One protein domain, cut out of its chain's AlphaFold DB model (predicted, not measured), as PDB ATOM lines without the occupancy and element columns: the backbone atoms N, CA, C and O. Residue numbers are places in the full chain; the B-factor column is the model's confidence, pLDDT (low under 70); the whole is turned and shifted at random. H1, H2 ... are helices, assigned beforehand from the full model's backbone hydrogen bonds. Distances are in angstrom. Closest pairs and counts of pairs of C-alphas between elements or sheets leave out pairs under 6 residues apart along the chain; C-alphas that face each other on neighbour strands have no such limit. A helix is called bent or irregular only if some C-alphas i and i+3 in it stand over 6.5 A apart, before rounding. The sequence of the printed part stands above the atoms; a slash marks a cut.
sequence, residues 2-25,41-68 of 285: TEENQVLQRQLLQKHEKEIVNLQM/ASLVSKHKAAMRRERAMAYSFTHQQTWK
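AT A GLANCE: This is residues 2 to 25 and 41 to 68 of the 285 residues of the protein "Putative mitochondrial 60S ribosomal protein L2" of Hibiscus syriacus (UniProt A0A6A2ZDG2). Two long helices, H1 and H2, make the two sides of a wide V that stays open at its narrow end, where the cut lies between Met 25 and Ala 41. The sides spread toward Thr 2 and Lys 68, run in roughly opposing directions along the chain, and have an empty middle between them. The printed part has 52 residues, with two named helices in the order H1, H2 and no named strand; the class is all helix. The whole is extended, with a radius of gyration of the C-alphas of 17.9 A, and flat, with spans of 43 by 39 by 8 A.

IN THESE COORDINATES: H1 holds residues 2 to 25 and measures 34.6 A from C-alpha 2 at (40.467, 62.172, 164.301) to C-alpha 25 at (68.741, 50.673, 148.005). H2, the longest helix by residues, holds residues 41 to 68 and measures 40.1 A, ending with C-alpha 68 at (38.864, 23.928, 169.828). Neither helix is bent or irregular.

HOW THE PARTS SIT: H1 and H2 are apart, with no C-alpha of the one within 8 A of the other. Both stand free: residues 2 to 25 of H1 and residues 41 to 68 of H2. In H1 and H2 every O i to N i+4 pair is within hydrogen-bond range.

THE WHOLE: The C-alphas of Thr 2 and Ala 41, 48.0 A apart, are the two farthest apart. The first and last printed C-alphas, those of Thr 2 and Lys 68, are 38.7 A apart. The link from H1 to H2 runs across the cut: residues 26 to 40 are not printed, and C-alphas 25 and 41 are 22.3 A apart. The mean pLDDT of the printed part is 87.5, and residues 24 to 25 and 65 to 68 are under 70.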
ATOM      1  N   THR A   2      40.492  63.114 165.450       73.38
ATOM      2  CA  THR A   2      40.467  62.172 164.301       73.38
ATOM      3  C   THR A   2      41.507  62.499 163.227       73.38
ATOM      4  O   THR A   2      42.093  61.588 162.650       73.38
ATOM      5  N   GLU A   3      41.781  63.783 163.000       75.62
ATOM      6  CA  GLU A   3      42.773  64.259 162.024       75.62
ATOM      7  C   GLU A   3      44.191  63.780 162.361       75.62
ATOM      8  O   GLU A   3      44.896  63.254 161.504       75.62
ATOM      9  N   GLU A   4      44.570  63.841 163.637       77.69
ATOM     10  CA  GLU A   4      45.863  63.352 164.135       77.69
ATOM     11  C   GLU A   4      46.044  61.845 163.887       77.69
ATOM     12  O   GLU A   4      47.113  61.410 163.468       77.69
ATOM     13  N   ASN A   5      44.988  61.042 164.056       84.69
ATOM     14  CA  ASN A   5      45.035  59.603 163.770       84.69
ATOM     15  C   ASN A   5      45.226  59.308 162.275       84.69
ATOM     16  O   ASN A   5      45.961  58.387 161.916       84.69
ATOM     17  N   GLN A   6      44.609  60.099 161.392       89.06
ATOM     18  CA  GLN A   6      44.803  59.957 159.946       89.06
ATOM     19  C   GLN A   6      46.229  60.330 159.528       89.06
ATOM     20  O   GLN A   6      46.827  59.648 158.692       89.06
ATOM     21  N   VAL A   7      46.795  61.382 160.124       91.81
ATOM     22  CA  VAL A   7      48.189  61.788 159.894       91.81
ATOM     23  C   VAL A   7      49.151  60.690 160.343       91.81
ATOM     24  O   VAL A   7      50.062  60.340 159.592       91.81
ATOM     25  N   LEU A   8      48.917  60.085 161.509       92.00
ATOM     26  CA  LEU A   8      49.730  58.972 162.004       92.00
ATOM     27  C   LEU A   8      49.668  57.750 161.080       92.00
ATOM     28  O   LEU A   8      50.709  57.173 160.774       92.00
ATOM     29  N   GLN A   9      48.485  57.379 160.578       91.12
ATOM     30  CA  GLN A   9      48.350  56.267 159.630       91.12
ATOM     31  C   GLN A   9      49.122  56.534 158.329       91.12
ATOM     32  O   GLN A   9      49.843  55.660 157.850       91.12
ATOM     33  N   ARG A  10      49.023  57.753 157.782       92.62
ATOM     34  CA  ARG A  10      49.784  58.164 156.590       92.62
ATOM     35  C   ARG A  10      51.289  58.147 156.846       92.62
ATOM     36  O   ARG A  10      52.041  57.674 156.001       92.62
ATOM     37  N   GLN A  11      51.727  58.611 158.014       95.25
ATOM     38  CA  GLN A  11      53.135  58.583 158.399       95.25
ATOM     39  C   GLN A  11      53.658  57.149 158.526       95.25
ATOM     40  O   GLN A  11      54.795  56.876 158.154       95.25
ATOM     41  N   LEU A  12      52.839  56.233 159.042       95.69
ATOM     42  CA  LEU A  12      53.187  54.826 159.209       95.69
ATOM     43  C   LEU A  12      53.341  54.134 157.845       95.69
ATOM     44  O   LEU A  12      54.337  53.451 157.622       95.69
ATOM     45  N   LEU A  13      52.433  54.404 156.901       93.62
ATOM     46  CA  LEU A  13      52.558  53.939 155.515       93.62
ATOM     47  C   LEU A  13      53.809  54.504 154.833       93.62
ATOM     48  O   LEU A  13      54.608  53.741 154.305       93.62
ATOM     49  N   GLN A  14      54.044  55.816 154.934       94.00
ATOM     50  CA  GLN A  14      55.248  56.441 154.376       94.00
ATOM     51  C   GLN A  14      56.538  55.903 155.001       94.00
ATOM     52  O   GLN A  14      57.562  55.818 154.327       94.00
ATOM     53  N   LYS A  15      56.527  55.567 156.296       92.81
ATOM     54  CA  LYS A  15      57.672  54.932 156.958       92.81
ATOM     55  C   LYS A  15      57.931  53.542 156.391       92.81
ATOM     56  O   LYS A  15      59.081  53.257 156.087       92.81
ATOM     57  N   HIS A  16      56.893  52.729 156.199       91.56
ATOM     58  CA  HIS A  16      57.040  51.414 155.574       91.56
ATOM     59  C   HIS A  16      57.523  51.505 154.130       91.56
ATOM     60  O   HIS A  16      58.417  50.761 153.747       91.56
ATOM     61  N   GLU A  17      56.993  52.436 153.337       90.25
ATOM     62  CA  GLU A  17      57.465  52.665 151.967       90.25
ATOM     63  C   GLU A  17      58.951  53.038 151.951       90.25
ATOM     64  O   GLU A  17      59.731  52.444 151.211       90.25
ATOM     65  N   LYS A  18      59.370  53.965 152.822       90.44
ATOM     66  CA  LYS A  18      60.783  54.347 152.965       90.44
ATOM     67  C   LYS A  18      61.655  53.191 153.445       90.44
ATOM     68  O   LYS A  18      62.785  53.076 152.999       90.44
ATOM     69  N   GLU A  19      61.155  52.350 154.342       86.19
ATOM     70  CA  GLU A  19      61.866  51.169 154.833       86.19
ATOM     71  C   GLU A  19      62.066  50.136 153.719       86.19
ATOM     72  O   GLU A  19      63.178  49.655 153.539       86.19
ATOM     73  N   ILE A  20      61.035  49.864 152.914       84.69
ATOM     74  CA  ILE A  20      61.127  48.972 151.748       84.69
ATOM     75  C   ILE A  20      62.133  49.520 150.732       84.69
ATOM     76  O   ILE A  20      63.004  48.789 150.273       84.69
ATOM     77  N   VAL A  21      62.048  50.816 150.418       83.75
ATOM     78  CA  VAL A  21      62.975  51.478 149.493       83.75
ATOM     79  C   VAL A  21      64.401  51.480 150.053       83.75
ATOM     80  O   VAL A  21      65.343  51.233 149.311       83.75
ATOM     81  N   ASN A  22      64.585  51.664 151.361       82.12
ATOM     82  CA  ASN A  22      65.898  51.574 152.001       82.12
ATOM     83  C   ASN A  22      66.465  50.149 151.994       82.12
ATOM     84  O   ASN A  22      67.664  49.996 151.804       82.12
ATOM     85  N   LEU A  23      65.636  49.118 152.169       77.38
ATOM     86  CA  LEU A  23      66.058  47.717 152.042       77.38
ATOM     87  C   LEU A  23      66.409  47.348 150.596       77.38
ATOM     88  O   LEU A  23      67.223  46.460 150.376       77.38
ATOM     89  N   GLN A  24      65.798  48.024 149.622       67.69
ATOM     90  CA  GLN A  24      66.092  47.844 148.205       67.69
ATOM     91  C   GLN A  24      67.322  48.647 147.749       67.69
ATOM     92  O   GLN A  24      68.035  48.194 146.869       67.69
ATOM     93  N   MET A  25      67.576  49.828 148.326       61.31
ATOM     94  CA  MET A  25      68.741  50.673 148.005       61.31
ATOM     95  C   MET A  25      69.984  50.337 148.832       61.31
ATOM     96  O   MET A  25      71.095  50.631 148.401       61.31
ATOM     97  N   ALA A  41      67.701  30.424 141.282       92.88
ATOM     98  CA  ALA A  41      67.218  29.229 141.966       92.88
ATOM     99  C   ALA A  41      67.046  29.460 143.477       92.88
ATOM    100  O   ALA A  41      66.058  29.009 144.071       92.88
ATOM    101  N   SER A  42      67.971  30.188 144.113       93.06
ATOM    102  CA  SER A  42      67.869  30.538 145.532       93.06
ATOM    103  C   SER A  42      66.676  31.459 145.802       93.06
ATOM    104  O   SER A  42      65.951  31.238 146.774       93.06
ATOM    105  N   LEU A  43      66.414  32.431 144.924       94.19
ATOM    106  CA  LEU A  43      65.286  33.355 145.021       94.19
ATOM    107  C   LEU A  43      63.955  32.602 144.912       94.19
ATOM    108  O   LEU A  43      63.081  32.738 145.773       94.19
ATOM    109  N   VAL A  44      63.827  31.734 143.905       95.31
ATOM    110  CA  VAL A  44      62.644  30.883 143.715       95.31
ATOM    111  C   VAL A  44      62.449  29.949 144.911       95.31
ATOM    112  O   VAL A  44      61.327  29.779 145.395       95.31
ATOM    113  N   SER A  45      63.530  29.371 145.439       96.19
ATOM    114  CA  SER A  45      63.489  28.525 146.635       96.19
ATOM    115  C   SER A  45      63.002  29.295 147.868       96.19
ATOM    116  O   SER A  45      62.095  28.822 148.561       96.19
ATOM    117  N   LYS A  46      63.526  30.507 148.106       96.50
ATOM    118  CA  LYS A  46      63.093  31.406 149.190       96.50
ATOM    119  C   LYS A  46      61.602  31.731 149.070       96.50
ATOM    120  O   LYS A  46      60.864  31.562 150.041       96.50
ATOM    121  N   HIS A  47      61.133  32.101 147.879       97.12
ATOM    122  CA  HIS A  47      59.718  32.384 147.635       97.12
ATOM    123  C   HIS A  47      58.830  31.150 147.877       97.12
ATOM    124  O   HIS A  47      57.820  31.213 148.581       97.12
ATOM    125  N   LYS A  48      59.244  29.978 147.382       97.00
ATOM    126  CA  LYS A  48      58.543  28.708 147.618       97.00
ATOM    127  C   LYS A  48      58.503  28.334 149.103       97.00
ATOM    128  O   LYS A  48      57.511  27.773 149.568       97.00
ATOM    129  N   ALA A  49      59.570  28.611 149.853       97.19
ATOM    130  CA  ALA A  49      59.618  28.404 151.297       97.19
ATOM    131  C   ALA A  49      58.660  29.351 152.037       97.19
ATOM    132  O   ALA A  49      57.924  28.896 152.916       97.19
ATOM    133  N   ALA A  50      58.599  30.625 151.634       97.44
ATOM    134  CA  ALA A  50      57.658  31.602 152.177       97.44
ATOM    135  C   ALA A  50      56.199  31.168 151.957       97.44
ATOM    136  O   ALA A  50      55.456  31.032 152.928       97.44
ATOM    137  N   MET A  51      55.820  30.798 150.728       97.62
ATOM    138  CA  MET A  51      54.470  30.288 150.434       97.62
ATOM    139  C   MET A  51      54.108  29.045 151.259       97.62
ATOM    140  O   MET A  51      52.973  28.892 151.712       97.62
ATOM    141  N   ARG A  52      55.059  28.127 151.481       97.88
ATOM    142  CA  ARG A  52      54.817  26.955 152.339       97.88
ATOM    143  C   ARG A  52      54.566  27.352 153.788       97.88
ATOM    144  O   ARG A  52      53.683  26.770 154.414       97.88
ATOM    145  N   ARG A  53      55.314  28.328 154.309       97.94
ATOM    146  CA  ARG A  53      55.107  28.863 155.658       97.94
ATOM    147  C   ARG A  53      53.735  29.521 155.779       97.94
ATOM    148  O   ARG A  53      53.034  29.240 156.742       97.94
ATOM    149  N   GLU A  54      53.320  30.320 154.800       95.50
ATOM    150  CA  GLU A  54      51.984  30.930 154.770       95.50
ATOM    151  C   GLU A  54      50.876  29.880 154.754       95.50
ATOM    152  O   GLU A  54      49.972  29.921 155.590       95.50
ATOM    153  N   ARG A  55      50.986  28.872 153.878       97.06
ATOM    154  CA  ARG A  55      50.033  27.758 153.837       97.06
ATOM    155  C   ARG A  55      49.988  27.008 155.167       97.06
ATOM    156  O   ARG A  55      48.901  26.678 155.631       97.06
ATOM    157  N   ALA A  56      51.137  26.748 155.788       96.50
ATOM    158  CA  ALA A  56      51.201  26.081 157.085       96.50
ATOM    159  C   ALA A  56      50.564  26.925 158.198       96.50
ATOM    160  O   ALA A  56      49.836  26.383 159.023       96.50
ATOM    161  N   MET A  57      50.773  28.245 158.204       95.75
ATOM    162  CA  MET A  57      50.147  29.147 159.176       95.75
ATOM    163  C   MET A  57      48.627  29.210 158.984       95.75
ATOM    164  O   MET A  57      47.894  29.023 159.954       95.75
ATOM    165  N   ALA A  58      48.144  29.368 157.748       94.19
ATOM    166  CA  ALA A  58      46.715  29.353 157.430       94.19
ATOM    167  C   ALA A  58      46.055  28.010 157.794       94.19
ATOM    168  O   ALA A  58      44.974  27.972 158.390       94.19
ATOM    169  N   TYR A  59      46.739  26.899 157.502       94.94
ATOM    170  CA  TYR A  59      46.297  25.571 157.913       94.94
ATOM    171  C   TYR A  59      46.265  25.451 159.438       94.94
ATOM    172  O   TYR A  59      45.250  25.058 159.990       94.94
ATOM    173  N   SER A  60      47.318  25.865 160.146       88.69
ATOM    174  CA  SER A  60      47.352  25.802 161.610       88.69
ATOM    175  C   SER A  60      46.235  26.618 162.257       88.69
ATOM    176  O   SER A  60      45.636  26.147 163.211       88.69
ATOM    177  N   PHE A  61      45.896  27.792 161.723       87.19
ATOM    178  CA  PHE A  61      44.840  28.638 162.272       87.19
ATOM    179  C   PHE A  61      43.454  28.000 162.103       87.19
ATOM    180  O   PHE A  61      42.687  27.900 163.061       87.19
ATOM    181  N   THR A  62      43.156  27.482 160.909       87.44
ATOM    182  CA  THR A  62      41.890  26.779 160.632       87.44
ATOM    183  C   THR A  62      41.786  25.450 161.391       87.44
ATOM    184  O   THR A  62      40.726  25.106 161.923       87.44
ATOM    185  N   HIS A  63      42.892  24.715 161.513       81.88
ATOM    186  CA  HIS A  63      42.932  23.449 162.239       81.88
ATOM    187  C   HIS A  63      42.895  23.647 163.764       81.88
ATOM    188  O   HIS A  63      42.188  22.932 164.463       81.88
ATOM    189  N   GLN A  64      43.561  24.673 164.303       76.94
ATOM    190  CA  GLN A  64      43.435  25.034 165.720       76.94
ATOM    191  C   GLN A  64      42.004  25.434 166.079       76.94
ATOM    192  O   GLN A  64      41.535  25.077 167.160       76.94
ATOM    193  N   GLN A  65      41.308  26.158 165.199       64.88
ATOM    194  CA  GLN A  65      39.916  26.536 165.431       64.88
ATOM    195  C   GLN A  65      39.004  25.303 165.455       64.88
ATOM    196  O   GLN A  65      38.266  25.102 166.415       64.88
ATOM    197  N   THR A  66      39.139  24.409 164.474       62.62
ATOM    198  CA  THR A  66      38.349  23.166 164.430       62.62
ATOM    199  C   THR A  66      38.637  22.224 165.601       62.62
ATOM    200  O   THR A  66      37.710  21.587 166.087       62.62
ATOM    201  N   TRP A  67      39.865  22.158 166.123       59.22
ATOM    202  CA  TRP A  67      40.178  21.334 167.302       59.22
ATOM    203  C   TRP A  67      39.596  21.919 168.595       59.22
ATOM    204  O   TRP A  67      39.142  21.176 169.466       59.22
ATOM    205  N   LYS A  68      39.552  23.251 168.718       62.09
ATOM    206  CA  LYS A  68      38.864  23.928 169.828       62.09
ATOM    207  C   LYS A  68      37.352  23.718 169.752       62.09
ATOM    208  O   LYS A  68      36.739  23.416 170.775       62.09
TER     209      LYS A  68